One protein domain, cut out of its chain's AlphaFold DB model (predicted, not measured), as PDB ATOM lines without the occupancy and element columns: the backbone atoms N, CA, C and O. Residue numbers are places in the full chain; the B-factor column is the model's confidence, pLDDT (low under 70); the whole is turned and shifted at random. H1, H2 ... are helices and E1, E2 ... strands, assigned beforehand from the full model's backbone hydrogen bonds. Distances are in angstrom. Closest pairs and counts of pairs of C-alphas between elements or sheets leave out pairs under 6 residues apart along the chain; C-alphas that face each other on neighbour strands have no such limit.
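This is residues 2 to 86 and 124 to 157 of the 228 residues of an uncharacterized protein of Pisolithus tinctorius Marx 270 (UniProt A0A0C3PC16). With little regular structure, this is mostly loops round one long helix, H4: hairpin E1-E2 and short H3 pack on its later half, H1 on its first part. Residues 57 to 62 and 74 to 79 stick out. The 119 printed residues run H1, H2, H3, E1, E2, H4, mixed class, 47 in named elements; compact, radius of gyration of the C-alphas 15.6 A, spans 42 by 37 by 27 A.

E1 is residues 50 to 54, E2 65 to 69, H3 43 to 49, H2 18 to 21. H4, 125 to 146, spans 30.6 A, ending at C-alpha 146 (-19.054, 30.572, -136.168). H1, 12 to 15, begins at C-alpha 12 (-37.691, 14.507, -122.977).

E1 and E2 are antiparallel; N 51 and O 68, 2.9 A, are within hydrogen-bond range. H3 touches H4's residues 137 to 141 alone, about perpendicular at 76 degrees; closest C-alphas, Leu 43 and Phe 141, 6.4 A. H1 touches H4's 126 to 131 alone; closest C-alphas, Leu 15 and Ala 127, 4.9 A. H2 and H4 are apart. Every O i to N i+4 pair is within hydrogen-bond range in H3, 17 of 18 in H4; H1 and H2 are too short.

Residues 87 to 123 are cut out, a 19.2 A C-alpha gap. Link H2 to H3 is long. Residues 2 to 13, 22 to 23, 25 to 31 and 71 to 79 have pLDDT under 70.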
ATOM      1  N   SER A   2     -29.924  12.833-122.859       48.25
ATOM      2  CA  SER A   2     -31.347  13.158-122.751       48.25
ATOM      3  C   SER A   2     -31.512  14.677-122.725       48.25
ATOM      4  O   SER A   2     -30.785  15.377-122.020       48.25
ATOM      5  N   PHE A   3     -32.436  15.216-123.519       53.94
ATOM      6  CA  PHE A   3     -32.743  16.643-123.486       53.94
ATOM      7  C   PHE A   3     -33.492  16.969-122.189       53.94
ATOM      8  O   PHE A   3     -34.577  16.435-121.954       53.94
ATOM      9  N   LEU A   4     -32.908  17.833-121.355       46.59
ATOM     10  CA  LEU A   4     -33.550  18.364-120.156       46.59
ATOM     11  C   LEU A   4     -33.912  19.835-120.372       46.59
ATOM     12  O   LEU A   4     -33.081  20.613-120.846       46.59
ATOM     13  N   PRO A   5     -35.146  20.258-120.053       44.50
ATOM     14  CA  PRO A   5     -35.497  21.659-120.173       44.50
ATOM     15  C   PRO A   5     -35.046  22.528-118.988       44.50
ATOM     16  O   PRO A   5     -34.848  23.722-119.200       44.50
ATOM     17  N   SER A   6     -34.852  21.964-117.791       41.34
ATOM     18  CA  SER A   6     -34.281  22.619-116.599       41.34
ATOM     19  C   SER A   6     -34.016  21.572-115.486       41.34
ATOM     20  O   SER A   6     -34.469  20.431-115.628       41.34
ATOM     21  N   PRO A   7     -33.295  21.911-114.395       42.50
ATOM     22  CA  PRO A   7     -33.193  21.052-113.211       42.50
ATOM     23  C   PRO A   7     -34.583  20.788-112.605       42.50
ATOM     24  O   PRO A   7     -35.301  21.734-112.288       42.50
ATOM     25  N   GLY A   8     -34.969  19.516-112.464       49.38
ATOM     26  CA  GLY A   8     -36.281  19.109-111.934       49.38
ATOM     27  C   GLY A   8     -37.405  18.981-112.972       49.38
ATOM     28  O   GLY A   8     -38.550  18.719-112.605       49.38
ATOM     29  N   HIS A   9     -37.121  19.150-114.266       55.22
ATOM     30  CA  HIS A   9     -38.072  18.791-115.317       55.22
ATOM     31  C   HIS A   9     -37.953  17.325-115.734       55.22
ATOM     32  O   HIS A   9     -36.862  16.764-115.767       55.22
ATOM     33  N   LEU A  10     -39.100  16.758-116.125       60.78
ATOM     34  CA  LEU A  10     -39.201  15.464-116.793       60.78
ATOM     35  C   LEU A  10     -38.233  15.393-117.984       60.78
ATOM     36  O   LEU A  10     -38.083  16.371-118.733       60.78
ATOM     37  N   LEU A  11     -37.579  14.244-118.168       66.94
ATOM     38  CA  LEU A  11     -36.717  14.014-119.324       66.94
ATOM     39  C   LEU A  11     -37.565  14.117-120.584       66.94
ATOM     40  O   LEU A  11     -38.743  13.769-120.583       66.94
ATOM     41  N   SER A  12     -36.967  14.531-121.702       66.62
ATOM     42  CA  SER A  12     -37.691  14.507-122.977       66.62
ATOM     43  C   SER A  12     -38.276  13.121-123.295       66.62
ATOM     44  O   SER A  12     -39.315  13.064-123.944       66.62
ATOM     45  N   ALA A  13     -37.647  12.046-122.808       67.56
ATOM     46  CA  ALA A  13     -38.166  10.678-122.826       67.56
ATOM     47  C   ALA A  13     -39.510  10.529-122.086       67.56
ATOM     48  O   ALA A  13     -40.437   9.920-122.606       67.56
ATOM     49  N   ASP A  14     -39.647  11.157-120.922       71.62
ATOM     50  CA  ASP A  14     -40.822  11.060-120.048       71.62
ATOM     51  C   ASP A  14     -42.006  11.910-120.536       71.62
ATOM     52  O   ASP A  14     -43.099  11.844-119.973       71.62
ATOM     53  N   LEU A  15     -41.802  12.740-121.565       76.38
ATOM     54  CA  LEU A  15     -42.864  13.522-122.201       76.38
ATOM     55  C   LEU A  15     -43.639  12.723-123.258       76.38
ATOM     56  O   LEU A  15     -44.669  13.201-123.739       76.38
ATOM     57  N   TRP A  16     -43.142  11.551-123.655       80.31
ATOM     58  CA  TRP A  16     -43.824  10.674-124.604       80.31
ATOM     59  C   TRP A  16     -44.970   9.907-123.925       80.31
ATOM     60  O   TRP A  16     -44.957   9.766-122.710       80.31
ATOM     61  N   PRO A  17     -45.983   9.429-124.662       80.19
ATOM     62  CA  PRO A  17     -46.992   8.493-124.156       80.19
ATOM     63  C   PRO A  17     -46.387   7.235-123.507       80.19
ATOM     64  O   PRO A  17     -45.287   6.834-123.871       80.19
ATOM     65  N   GLU A  18     -47.086   6.617-122.545       74.69
ATOM     66  CA  GLU A  18     -46.568   5.504-121.717       74.69
ATOM     67  C   GLU A  18     -46.049   4.301-122.526       74.69
ATOM     68  O   GLU A  18     -44.999   3.744-122.208       74.69
ATOM     69  N   ASP A  19     -46.733   3.946-123.610       72.19
ATOM     70  CA  ASP A  19     -46.320   2.913-124.565       72.19
ATOM     71  C   ASP A  19     -44.962   3.232-125.210       72.19
ATOM     72  O   ASP A  19     -44.119   2.352-125.376       72.19
ATOM     73  N   LEU A  20     -44.701   4.509-125.494       74.81
ATOM     74  CA  LEU A  20     -43.425   4.968-126.033       74.81
ATOM     75  C   LEU A  20     -42.368   5.195-124.954       74.81
ATOM     76  O   LEU A  20     -41.190   4.964-125.222       74.81
ATOM     77  N   LYS A  21     -42.740   5.586-123.730       71.06
ATOM     78  CA  LYS A  21     -41.797   5.653-122.596       71.06
ATOM     79  C   LYS A  21     -41.181   4.289-122.318       71.06
ATOM     80  O   LYS A  21     -39.977   4.198-122.093       71.06
ATOM     81  N   ALA A  22     -41.984   3.231-122.407       65.56
ATOM     82  CA  ALA A  22     -41.513   1.857-122.282       65.56
ATOM     83  C   ALA A  22     -40.534   1.456-123.402       65.56
ATOM     84  O   ALA A  22     -39.746   0.540-123.229       65.56
ATOM     85  N   ILE A  23     -40.505   2.134-124.547       67.94
ATOM     86  CA  ILE A  23     -39.480   1.895-125.581       67.94
ATOM     87  C   ILE A  23     -38.266   2.795-125.315       67.94
ATOM     88  O   ILE A  23     -37.106   2.368-125.370       67.94
ATOM     89  N   ILE A  24     -38.534   4.040-124.928       70.88
ATOM     90  CA  ILE A  24     -37.559   5.057-124.552       70.88
ATOM     91  C   ILE A  24     -37.130   4.834-123.093       70.88
ATOM     92  O   ILE A  24     -37.274   5.688-122.225       70.88
ATOM     93  N   HIS A  25     -36.551   3.665-122.807       61.19
ATOM     94  CA  HIS A  25     -35.932   3.383-121.512       61.19
ATOM     95  C   HIS A  25     -34.671   4.241-121.329       61.19
ATOM     96  O   HIS A  25     -33.543   3.790-121.559       61.19
ATOM     97  N   SER A  26     -34.854   5.482-120.893       55.69
ATOM     98  CA  SER A  26     -33.812   6.267-120.249       55.69
ATOM     99  C   SER A  26     -33.566   5.653-118.869       55.69
ATOM    100  O   SER A  26     -34.246   5.984-117.908       55.69
ATOM    101  N   ARG A  27     -32.604   4.724-118.762       52.66
ATOM    102  CA  ARG A  27     -32.247   4.029-117.501       52.66
ATOM    103  C   ARG A  27     -31.665   4.943-116.410       52.66
ATOM    104  O   ARG A  27     -31.219   4.445-115.383       52.66
ATOM    105  N   THR A  28     -31.603   6.246-116.642       56.16
ATOM    106  CA  THR A  28     -30.971   7.203-115.739       56.16
ATOM    107  C   THR A  28     -32.034   8.190-115.297       56.16
ATOM    108  O   THR A  28     -32.621   8.874-116.141       56.16
ATOM    109  N   LEU A  29     -32.307   8.221-113.993       60.06
ATOM    110  CA  LEU A  29     -33.183   9.221-113.397       60.06
ATOM    111  C   LEU A  29     -32.533  10.600-113.551       60.06
ATOM    112  O   LEU A  29     -31.311  10.711-113.658       60.06
ATOM    113  N   VAL A  30     -33.345  11.660-113.560       63.84
ATOM    114  CA  VAL A  30     -32.850  13.047-113.659       63.84
ATOM    115  C   VAL A  30     -31.785  13.334-112.598       63.84
ATOM    116  O   VAL A  30     -30.787  13.985-112.900       63.84
ATOM    117  N   ASP A  31     -31.977  12.792-111.395       63.00
ATOM    118  CA  ASP A  31     -31.094  12.985-110.241       63.00
ATOM    119  C   ASP A  31     -29.747  12.249-110.370       63.00
ATOM    120  O   ASP A  31     -28.771  12.633-109.730       63.00
ATOM    121  N   ASP A  32     -29.666  11.241-111.245       72.12
ATOM    122  CA  ASP A  32     -28.447  10.469-111.508       72.12
ATOM    123  C   ASP A  32     -27.619  11.047-112.671       72.12
ATOM    124  O   ASP A  32     -26.501  10.593-112.940       72.12
ATOM    125  N   LEU A  33     -28.156  12.036-113.398       72.12
ATOM    126  CA  LEU A  33     -27.457  12.649-114.522       72.12
ATOM    127  C   LEU A  33     -26.355  13.586-114.029       72.12
ATOM    128  O   LEU A  33     -26.582  14.571-113.326       72.12
ATOM    129  N   GLN A  34     -25.135  13.329-114.490       76.38
ATOM    130  CA  GLN A  34     -24.025  14.252-114.296       76.38
ATOM    131  C   GLN A  34     -24.290  15.553-115.063       76.38
ATOM    132  O   GLN A  34     -24.892  15.547-116.135       76.38
ATOM    133  N   GLN A  35     -23.780  16.681-114.566       75.56
ATOM    134  CA  GLN A  35     -24.049  18.005-115.146       75.56
ATOM    135  C   GLN A  35     -23.749  18.095-116.655       75.56
ATOM    136  O   GLN A  35     -24.488  18.737-117.396       75.56
ATOM    137  N   TRP A  36     -22.692  17.430-117.134       77.88
ATOM    138  CA  TRP A  36     -22.350  17.418-118.561       77.88
ATOM    139  C   TRP A  36     -23.329  16.592-119.410       77.88
ATOM    140  O   TRP A  36     -23.415  16.824-120.613       77.88
ATOM    141  N   GLN A  37     -24.079  15.663-118.807       78.50
ATOM    142  CA  GLN A  37     -25.068  14.821-119.489       78.50
ATOM    143  C   GLN A  37     -26.397  15.547-119.743       78.50
ATOM    144  O   GLN A  37     -27.187  15.132-120.595       78.50
ATOM    145  N   SER A  38     -26.628  16.643-119.026       80.31
ATOM    146  CA  SER A  38     -27.823  17.470-119.138       80.31
ATOM    147  C   SER A  38     -27.641  18.515-120.232       80.31
ATOM    148  O   SER A  38     -26.783  19.392-120.137       80.31
ATOM    149  N   PHE A  39     -28.456  18.434-121.287       84.69
ATOM    150  CA  PHE A  39     -28.385  19.410-122.375       84.69
ATOM    151  C   PHE A  39     -28.778  20.816-121.873       84.69
ATOM    152  O   PHE A  39     -29.827  20.950-121.239       84.69
ATOM    153  N   PRO A  40     -28.002  21.877-122.164       88.62
ATOM    154  CA  PRO A  40     -28.300  23.213-121.659       88.62
ATOM    155  C   PRO A  40     -29.636  23.775-122.149       88.62
ATOM    156  O   PRO A  40     -30.072  23.536-123.276       88.62
ATOM    157  N   SER A  41     -30.264  24.602-121.314       87.81
ATOM    158  CA  SER A  41     -31.552  25.231-121.621       87.81
ATOM    159  C   SER A  41     -31.458  26.684-122.093       87.81
ATOM    160  O   SER A  41     -32.443  27.233-122.590       87.81
ATOM    161  N   SER A  42     -30.277  27.296-121.982       91.25
ATOM    162  CA  SER A  42     -30.014  28.699-122.304       91.25
ATOM    163  C   SER A  42     -28.677  28.876-123.027       91.25
ATOM    164  O   SER A  42     -27.788  28.027-122.959       91.25
ATOM    165  N   LEU A  43     -28.512  30.011-123.717       92.62
ATOM    166  CA  LEU A  43     -27.259  30.318-124.412       92.62
ATOM    167  C   LEU A  43     -26.097  30.565-123.447       92.62
ATOM    168  O   LEU A  43     -24.969  30.223-123.786       92.62
ATOM    169  N   SER A  44     -26.353  31.140-122.268       92.19
ATOM    170  CA  SER A  44     -25.318  31.340-121.248       92.19
ATOM    171  C   SER A  44     -24.737  30.003-120.796       92.19
ATOM    172  O   SER A  44     -23.527  29.814-120.856       92.19
ATOM    173  N   HIS A  45     -25.595  29.031-120.479       90.69
ATOM    174  CA  HIS A  45     -25.147  27.697-120.083       90.69
ATOM    175  C   HIS A  45     -24.459  26.954-121.237       90.69
ATOM    176  O   HIS A  45     -23.474  26.262-121.009       90.69
ATOM    177  N   MET A  46     -24.903  27.133-122.491       92.25
ATOM    178  CA  MET A  46     -24.209  26.561-123.660       92.25
ATOM    179  C   MET A  46     -22.749  27.025-123.761       92.25
ATOM    180  O   MET A  46     -21.888  26.228-124.123       92.25
ATOM    181  N   VAL A  47     -22.459  28.293-123.438       91.81
ATOM    182  CA  VAL A  47     -21.097  28.853-123.490       91.81
ATOM    183  C   VAL A  47     -20.174  28.199-122.464       91.81
ATOM    184  O   VAL A  47     -18.987  28.039-122.748       91.81
ATOM    185  N   GLU A  48     -20.690  27.821-121.301       89.31
ATOM    186  CA  GLU A  48     -19.928  27.127-120.256       89.31
ATOM    187  C   GLU A  48     -19.784  25.629-120.558       89.31
ATOM    188  O   GLU A  48     -18.745  25.029-120.289       89.31
ATOM    189  N   TRP A  49     -20.814  25.044-121.167       89.12
ATOM    190  CA  TRP A  49     -20.938  23.607-121.390       89.12
ATOM    191  C   TRP A  49     -20.185  23.103-122.630       89.12
ATOM    192  O   TRP A  49     -19.525  22.061-122.582       89.12
ATOM    193  N   ALA A  50     -20.229  23.840-123.745       92.19
ATOM    194  CA  ALA A  50     -19.669  23.389-125.017       92.19
ATOM    195  C   ALA A  50     -18.950  24.487-125.811       92.19
ATOM    196  O   ALA A  50     -19.050  25.687-125.552       92.19
ATOM    197  N   THR A  51     -18.185  24.054-126.811       92.75
ATOM    198  CA  THR A  51     -17.580  24.900-127.841       92.75
ATOM    199  C   THR A  51     -17.751  24.262-129.212       92.75
ATOM    200  O   THR A  51     -18.121  23.096-129.323       92.75
ATOM    201  N   ILE A  52     -17.470  25.025-130.264       93.06
ATOM    202  CA  ILE A  52     -17.341  24.480-131.613       93.06
ATOM    203  C   ILE A  52     -15.856  24.282-131.909       93.06
ATOM    204  O   ILE A  52     -15.067  25.217-131.774       93.06
ATOM    205  N   ALA A  53     -15.482  23.073-132.310       91.50
ATOM    206  CA  ALA A  53     -14.140  22.735-132.766       91.50
ATOM    207  C   ALA A  53     -14.172  22.322-134.237       91.50
ATOM    208  O   ALA A  53     -15.218  21.933-134.765       91.50
ATOM    209  N   ARG A  54     -13.017  22.403-134.907       90.06
ATOM    210  CA  ARG A  54     -12.878  21.807-136.233       90.06
ATOM    211  C   ARG A  54     -12.590  20.321-136.099       90.06
ATOM    212  O   ARG A  54     -11.720  19.947-135.323       90.06
ATOM    213  N   ASP A  55     -13.299  19.514-136.871       85.75
ATOM    214  CA  ASP A  55     -12.991  18.102-137.040       85.75
ATOM    215  C   ASP A  55     -11.725  17.970-137.902       85.75
ATOM    216  O   ASP A  55     -11.774  18.317-139.089       85.75
ATOM    217  N   PRO A  56     -10.595  17.498-137.344       77.38
ATOM    218  CA  PRO A  56      -9.363  17.333-138.110       77.38
ATOM    219  C   PRO A  56      -9.461  16.211-139.151       77.38
ATOM    220  O   PRO A  56      -8.649  16.173-140.071       77.38
ATOM    221  N   THR A  57     -10.435  15.308-139.021       78.00
ATOM    222  CA  THR A  57     -10.610  14.149-139.908       78.00
ATOM    223  C   THR A  57     -11.543  14.433-141.087       78.00
ATOM    224  O   THR A  57     -11.527  13.713-142.084       78.00
ATOM    225  N   SER A  58     -12.338  15.506-141.021       76.69
ATOM    226  CA  SER A  58     -13.328  15.813-142.054       76.69
ATOM    227  C   SER A  58     -12.690  16.434-143.298       76.69
ATOM    228  O   SER A  58     -12.320  17.611-143.311       76.69
ATOM    229  N   ALA A  59     -12.682  15.683-144.403       70.62
ATOM    230  CA  ALA A  59     -12.319  16.201-145.726       70.62
ATOM    231  C   ALA A  59     -13.318  17.259-146.253       70.62
ATOM    232  O   ALA A  59     -12.960  18.130-147.051       70.62
ATOM    233  N   ASP A  60     -14.582  17.216-145.809       74.31
ATOM    234  CA  ASP A  60     -15.607  18.180-146.211       74.31
ATOM    235  C   ASP A  60     -15.536  19.431-145.326       74.31
ATOM    236  O   ASP A  60     -15.999  19.447-144.182       74.31
ATOM    237  N   ARG A  61     -14.994  20.525-145.876       72.62
ATOM    238  CA  ARG A  61     -14.904  21.815-145.171       72.62
ATOM    239  C   ARG A  61     -16.266  22.310-144.679       72.62
ATOM    240  O   ARG A  61     -16.321  22.935-143.624       72.62
ATOM    241  N   ARG A  62     -17.364  22.004-145.385       74.81
ATOM    242  CA  ARG A  62     -18.722  22.434-145.004       74.81
ATOM    243  C   ARG A  62     -19.279  21.667-143.804       74.81
ATOM    244  O   ARG A  62     -20.234  22.134-143.197       74.81
ATOM    245  N   ARG A  63     -18.703  20.508-143.472       74.94
ATOM    246  CA  ARG A  63     -19.092  19.652-142.337       74.94
ATOM    247  C   ARG A  63     -17.981  19.510-141.297       74.94
ATOM    248  O   ARG A  63     -18.074  18.688-140.400       74.94
ATOM    249  N   SER A  64     -16.952  20.346-141.391       85.06
ATOM    250  CA  SER A  64     -15.748  20.258-140.565       85.06
ATOM    251  C   SER A  64     -15.913  20.824-139.157       85.06
ATOM    252  O   SER A  64     -14.913  21.138-138.526       85.06
ATOM    253  N   HIS A  65     -17.129  21.084-138.675       90.94
ATOM    254  CA  HIS A  65     -17.361  21.756-137.394       90.94
ATOM    255  C   HIS A  65     -18.213  20.867-136.499       90.94
ATOM    256  O   HIS A  65     -19.285  20.423-136.902       90.94
ATOM    257  N   LEU A  66     -17.732  20.635-135.282       90.62
ATOM    258  CA  LEU A  66     -18.363  19.770-134.293       90.62
ATOM    259  C   LEU A  66     -18.633  20.556-133.019       90.62
ATOM    260  O   LEU A  66     -17.796  21.344-132.576       90.62
ATOM    261  N   LEU A  67     -19.786  20.301-132.407       91.62
ATOM    262  CA  LEU A  67     -20.029  20.685-131.025       91.62
ATOM    263  C   LEU A  67     -19.258  19.723-130.121       91.62
ATOM    264  O   LEU A  67     -19.437  18.511-130.223       91.62
ATOM    265  N   VAL A  68     -18.406  20.253-129.253       90.94
ATOM    266  CA  VAL A  68     -17.585  19.465-128.329       90.94
ATOM    267  C   VAL A  68     -17.752  19.977-126.904       90.94
ATOM    268  O   VAL A  68     -17.973  21.173-126.690       90.94
ATOM    269  N   TYR A  69     -17.633  19.084-125.926       88.31
ATOM    270  CA  TYR A  69     -17.670  19.461-124.512       88.31
ATOM    271  C   TYR A  69     -16.476  20.356-124.153       88.31
ATOM    272  O   TYR A  69     -15.341  20.051-124.518       88.31
ATOM    273  N   LYS A  70     -16.726  21.450-123.420       84.06
ATOM    274  CA  LYS A  70     -15.662  22.274-122.815       84.06
ATOM    275  C   LYS A  70     -15.203  21.703-121.482       84.06
ATOM    276  O   LYS A  70     -14.012  21.678-121.193       84.06
ATOM    277  N   THR A  71     -16.160  21.277-120.671       66.38
ATOM    278  CA  THR A  71     -15.946  20.795-119.312       66.38
ATOM    279  C   THR A  71     -16.345  19.327-119.254       66.38
ATOM    280  O   THR A  71     -17.522  18.977-119.277       66.38
ATOM    281  N   LEU A  72     -15.346  18.445-119.208       67.81
ATOM    282  CA  LEU A  72     -15.556  17.050-118.832       67.81
ATOM    283  C   LEU A  72     -15.031  16.832-117.413       67.81
ATOM    284  O   LEU A  72     -13.955  17.333-117.086       67.81
ATOM    285  N   PRO A  73     -15.734  16.058-116.574       58.88
ATOM    286  CA  PRO A  73     -15.368  15.868-115.169       58.88
ATOM    287  C   PRO A  73     -14.164  14.936-114.943       58.88
ATOM    288  O   PRO A  73     -13.939  14.500-113.820       58.88
ATOM    289  N   ILE A  74     -13.393  14.586-115.981       60.25
ATOM    290  CA  ILE A  74     -12.325  13.579-115.889       60.25
ATOM    291  C   ILE A  74     -10.993  14.210-116.315       60.25
ATOM    292  O   ILE A  74     -10.961  14.845-117.373       60.25
ATOM    293  N   PRO A  75      -9.885  14.006-115.571       55.12
ATOM    294  CA  PRO A  75      -8.559  14.419-116.012       55.12
ATOM    295  C   PRO A  75      -8.189  13.601-117.252       55.12
ATOM    296  O   PRO A  75      -7.902  12.408-117.176       55.12
ATOM    297  N   LYS A  76      -8.282  14.225-118.421       61.66
ATOM    298  CA  LYS A  76      -8.031  13.594-119.718       61.66
ATOM    299  C   LYS A  76      -7.102  14.481-120.543       61.66
ATOM    300  O   LYS A  76      -6.995  15.672-120.248       61.66
ATOM    301  N   PRO A  77      -6.378  13.915-121.525       62.31
ATOM    302  CA  PRO A  77      -5.375  14.658-122.278       62.31
ATOM    303  C   PRO A  77      -5.975  15.935-122.867       62.31
ATOM    304  O   PRO A  77      -6.984  15.886-123.568       62.31
ATOM    305  N   PHE A  78      -5.319  17.068-122.604       59.66
ATOM    306  CA  PHE A  78      -5.732  18.410-123.033       59.66
ATOM    307  C   PHE A  78      -5.943  18.555-124.555       59.66
ATOM    308  O   PHE A  78      -6.504  19.550-125.000       59.66
ATOM    309  N   SER A  79      -5.494  17.585-125.360       66.62
ATOM    310  CA  SER A  79      -5.568  17.592-126.824       66.62
ATOM    311  C   SER A  79      -6.749  16.817-127.421       66.62
ATOM    312  O   SER A  79      -6.954  16.888-128.634       66.62
ATOM    313  N   ALA A  80      -7.519  16.065-126.628       76.12
ATOM    314  CA  ALA A  80      -8.614  15.255-127.156       76.12
ATOM    315  C   ALA A  80      -9.906  16.074-127.323       76.12
ATOM    316  O   ALA A  80     -10.357  16.752-126.400       76.12
ATOM    317  N   LEU A  81     -10.529  15.976-128.502       80.69
ATOM    318  CA  LEU A  81     -11.871  16.500-128.746       80.69
ATOM    319  C   LEU A  81     -12.915  15.468-128.322       80.69
ATOM    320  O   LEU A  81     -12.789  14.286-128.635       80.69
ATOM    321  N   TYR A  82     -13.978  15.930-127.665       85.44
ATOM    322  CA  TYR A  82     -15.090  15.086-127.232       85.44
ATOM    323  C   TYR A  82     -16.392  15.574-127.867       85.44
ATOM    324  O   TYR A  82     -17.030  16.476-127.314       85.44
ATOM    325  N   PRO A  83     -16.774  15.029-129.036       87.00
ATOM    326  CA  PRO A  83     -18.007  15.402-129.712       87.00
ATOM    327  C   PRO A  83     -19.240  15.150-128.846       87.00
ATOM    328  O   PRO A  83     -19.374  14.116-128.187       87.00
ATOM    329  N   VAL A  84     -20.171  16.094-128.883       88.19
ATOM    330  CA  VAL A  84     -21.492  15.947-128.277       88.19
ATOM    331  C   VAL A  84     -22.360  15.094-129.200       88.19
ATOM    332  O   VAL A  84     -22.549  15.431-130.365       88.19
ATOM    333  N   SER A  85     -22.931  14.017-128.663       83.94
ATOM    334  CA  SER A  85     -23.938  13.196-129.346       83.94
ATOM    335  C   SER A  85     -25.281  13.349-128.646       83.94
ATOM    336  O   SER A  85     -25.335  13.269-127.423       83.94
ATOM    337  N   VAL A  86     -26.364  13.558-129.389       82.94
ATOM    338  CA  VAL A  86     -27.716  13.730-128.832       82.94
ATOM    339  C   VAL A  86     -28.629  12.590-129.264       82.94
ATOM    340  O   VAL A  86     -28.513  12.105-130.386       82.94
ATOM    341  N   ASN A 124     -47.613  14.127-130.931       88.69
ATOM    342  CA  ASN A 124     -46.919  14.309-129.647       88.69
ATOM    343  C   ASN A 124     -46.163  15.646-129.577       88.69
ATOM    344  O   ASN A 124     -44.941  15.717-129.433       88.69
ATOM    345  N   THR A 125     -46.901  16.745-129.739       89.25
ATOM    346  CA  THR A 125     -46.327  18.081-129.966       89.25
ATOM    347  C   THR A 125     -45.492  18.604-128.800       89.25
ATOM    348  O   THR A 125     -44.508  19.291-129.049       89.25
ATOM    349  N   THR A 126     -45.829  18.269-127.552       86.81
ATOM    350  CA  THR A 126     -45.086  18.725-126.366       86.81
ATOM    351  C   THR A 126     -43.693  18.100-126.292       86.81
ATOM    352  O   THR A 126     -42.701  18.829-126.235       86.81
ATOM    353  N   ALA A 127     -43.606  16.767-126.365       85.62
ATOM    354  CA  ALA A 127     -42.337  16.035-126.369       85.62
ATOM    355  C   ALA A 127     -41.460  16.429-127.565       85.62
ATOM    356  O   ALA A 127     -40.251  16.628-127.441       85.62
ATOM    357  N   TRP A 128     -42.083  16.603-128.731       90.44
ATOM    358  CA  TRP A 128     -41.391  17.018-129.943       90.44
ATOM    359  C   TRP A 128     -40.851  18.450-129.855       90.44
ATOM    360  O   TRP A 128     -39.673  18.687-130.116       90.44
ATOM    361  N   ARG A 129     -41.683  19.408-129.424       90.19
ATOM    362  CA  ARG A 129     -41.293  20.818-129.277       90.19
ATOM    363  C   ARG A 129     -40.107  20.966-128.334       90.19
ATOM    364  O   ARG A 129     -39.182  21.702-128.659       90.19
ATOM    365  N   ASN A 130     -40.105  20.229-127.223       87.38
ATOM    366  CA  ASN A 130     -39.006  20.246-126.264       87.38
ATOM    367  C   ASN A 130     -37.648  19.945-126.924       87.38
ATOM    368  O   ASN A 130     -36.681  20.680-126.727       87.38
ATOM    369  N   GLN A 131     -37.588  18.913-127.765       89.62
ATOM    370  CA  GLN A 131     -36.365  18.543-128.477       89.62
ATOM    371  C   GLN A 131     -35.985  19.586-129.529       89.62
ATOM    372  O   GLN A 131     -34.824  19.993-129.613       89.62
ATOM    373  N   LEU A 132     -36.959  20.078-130.302       92.06
ATOM    374  CA  LEU A 132     -36.702  21.082-131.334       92.06
ATOM    375  C   LEU A 132     -36.205  22.408-130.752       92.06
ATOM    376  O   LEU A 132     -35.320  23.034-131.331       92.06
ATOM    377  N   GLU A 133     -36.720  22.840-129.603       91.62
ATOM    378  CA  GLU A 133     -36.238  24.034-128.902       91.62
ATOM    379  C   GLU A 133     -34.761  23.900-128.507       91.62
ATOM    380  O   GLU A 133     -33.984  24.838-128.692       91.62
ATOM    381  N   ARG A 134     -34.339  22.722-128.037       89.69
ATOM    382  CA  ARG A 134     -32.938  22.453-127.669       89.69
ATOM    383  C   ARG A 134     -32.026  22.396-128.893       89.69
ATOM    384  O   ARG A 134     -30.934  22.965-128.868       89.69
ATOM    385  N   LEU A 135     -32.493  21.816-129.996       92.56
ATOM    386  CA  LEU A 135     -31.768  21.843-131.269       92.56
ATOM    387  C   LEU A 135     -31.668  23.264-131.850       92.56
ATOM    388  O   LEU A 135     -30.619  23.650-132.362       92.56
ATOM    389  N   ASN A 136     -32.719  24.080-131.736       94.00
ATOM    390  CA  ASN A 136     -32.692  25.487-132.156       94.00
ATOM    391  C   ASN A 136     -31.754  26.332-131.281       94.00
ATOM    392  O   ASN A 136     -31.032  27.188-131.802       94.00
ATOM    393  N   LEU A 137     -31.709  26.066-129.973       93.81
ATOM    394  CA  LEU A 137     -30.738  26.669-129.063       93.81
ATOM    395  C   LEU A 137     -29.304  26.329-129.491       93.81
ATOM    396  O   LEU A 137     -28.469  27.226-129.607       93.81
ATOM    397  N   MET A 138     -29.037  25.055-129.786       93.25
ATOM    398  CA  MET A 138     -27.749  24.590-130.298       93.25
ATOM    399  C   MET A 138     -27.372  25.279-131.613       93.25
ATOM    400  O   MET A 138     -26.251  25.766-131.753       93.25
ATOM    401  N   ALA A 139     -28.299  25.354-132.571       93.50
ATOM    402  CA  ALA A 139     -28.063  26.004-133.857       93.50
ATOM    403  C   ALA A 139     -27.768  27.502-133.688       93.50
ATOM    404  O   ALA A 139     -26.850  28.029-134.315       93.50
ATOM    405  N   THR A 140     -28.488  28.175-132.786       94.88
ATOM    406  CA  THR A 140     -28.246  29.582-132.438       94.88
ATOM    407  C   THR A 140     -26.866  29.769-131.810       94.88
ATOM    408  O   THR A 140     -26.141  30.698-132.165       94.88
ATOM    409  N   PHE A 141     -26.474  28.878-130.898       95.00
ATOM    410  CA  PHE A 141     -25.143  28.884-130.300       95.00
ATOM    411  C   PHE A 141     -24.048  28.714-131.363       95.00
ATOM    412  O   PHE A 141     -23.154  29.555-131.460       95.00
ATOM    413  N   ALA A 142     -24.154  27.688-132.212       93.38
ATOM    414  CA  ALA A 142     -23.195  27.429-133.284       93.38
ATOM    415  C   ALA A 142     -23.106  28.604-134.274       93.38
ATOM    416  O   ALA A 142     -22.006  29.030-134.617       93.38
ATOM    417  N   SER A 143     -24.247  29.176-134.670       93.75
ATOM    418  CA  SER A 143     -24.331  30.379-135.510       93.75
ATOM    419  C   SER A 143     -23.532  31.545-134.926       93.75
ATOM    420  O   SER A 143     -22.737  32.162-135.635       93.75
ATOM    421  N   ARG A 144     -23.684  31.814-133.621       94.06
ATOM    422  CA  ARG A 144     -22.958  32.892-132.931       94.06
ATOM    423  C   ARG A 144     -21.459  32.625-132.847       94.06
ATOM    424  O   ARG A 144     -20.678  33.532-133.124       94.06
ATOM    425  N   VAL A 145     -21.052  31.402-132.503       93.62
ATOM    426  CA  VAL A 145     -19.630  31.023-132.400       93.62
ATOM    427  C   VAL A 145     -18.937  31.103-133.760       93.62
ATOM    428  O   VAL A 145     -17.841  31.648-133.870       93.62
ATOM    429  N   LEU A 146     -19.591  30.601-134.807       92.38
ATOM    430  CA  LEU A 146     -19.054  30.572-136.168       92.38
ATOM    431  C   LEU A 146     -19.235  31.894-136.922       92.38
ATOM    432  O   LEU A 146     -18.699  32.040-138.017       92.38
ATOM    433  N   LYS A 147     -19.984  32.847-136.353       93.75
ATOM    434  CA  LYS A 147     -20.384  34.106-137.001       93.75
ATOM    435  C   LYS A 147     -21.080  33.876-138.351       93.75
ATOM    436  O   LYS A 147     -20.933  34.666-139.280       93.75
ATOM    437  N   VAL A 148     -21.843  32.788-138.451       89.25
ATOM    438  CA  VAL A 148     -22.629  32.442-139.641       89.25
ATOM    439  C   VAL A 148     -24.081  32.812-139.370       89.25
ATOM    440  O   VAL A 148     -24.650  32.276-138.419       89.25
ATOM    441  N   PRO A 149     -24.708  33.690-140.166       88.50
ATOM    442  CA  PRO A 149     -26.104  34.042-139.960       88.50
ATOM    443  C   PRO A 149     -26.989  32.828-140.262       88.50
ATOM    444  O   PRO A 149     -27.007  32.325-141.383       88.50
ATOM    445  N   LEU A 150     -27.729  32.365-139.256       87.06
ATOM    446  CA  LEU A 150     -28.774  31.359-139.414       87.06
ATOM    447  C   LEU A 150     -30.132  31.980-139.061       87.06
ATOM    448  O   LEU A 150     -30.195  32.842-138.179       87.06
ATOM    449  N   PRO A 151     -31.231  31.552-139.709       86.38
ATOM    450  CA  PRO A 151     -32.576  31.861-139.238       86.38
ATOM    451  C   PRO A 151     -32.750  31.563-137.739       86.38
ATOM    452  O   PRO A 151     -32.200  30.590-137.221       86.38
ATOM    453  N   SER A 152     -33.567  32.365-137.053       78.31
ATOM    454  CA  SER A 152     -33.825  32.217-135.611       78.31
ATOM    455  C   SER A 152     -34.432  30.861-135.232       78.31
ATOM    456  O   SER A 152     -34.224  30.382-134.123       78.31
ATOM    457  N   VAL A 153     -35.159  30.233-136.160       87.44
ATOM    458  CA  VAL A 153     -35.741  28.898-136.003       87.44
ATOM    459  C   VAL A 153     -35.340  28.044-137.200       87.44
ATOM    460  O   VAL A 153     -35.790  28.294-138.319       87.44
ATOM    461  N   GLN A 154     -34.504  27.038-136.949       88.62
ATOM    462  CA  GLN A 154     -34.060  26.044-137.929       88.62
ATOM    463  C   GLN A 154     -35.022  24.861-138.006       88.62
ATOM    464  O   GLN A 154     -35.369  24.402-139.091       88.62
ATOM    465  N   PHE A 155     -35.481  24.387-136.851       91.62
ATOM    466  CA  PHE A 155     -36.290  23.181-136.728       91.62
ATOM    467  C   PHE A 155     -37.691  23.554-136.244       91.62
ATOM    468  O   PHE A 155     -37.834  24.153-135.178       91.62
ATOM    469  N   ARG A 156     -38.722  23.242-137.041       89.00
ATOM    470  CA  ARG A 156     -40.118  23.648-136.771       89.00
ATOM    471  C   ARG A 156     -41.041  22.473-136.480       89.00
ATOM    472  O   ARG A 156     -41.589  22.385-135.391       89.00
ATOM    473  N   SER A 157     -41.241  21.611-137.474       89.75
ATOM    474  CA  SER A 157     -42.213  20.511-137.419       89.75
ATOM    475  C   SER A 157     -41.608  19.165-137.794       89.75
ATOM    476  O   SER A 157     -41.983  18.163-137.196       89.75
TER     477      SER A 157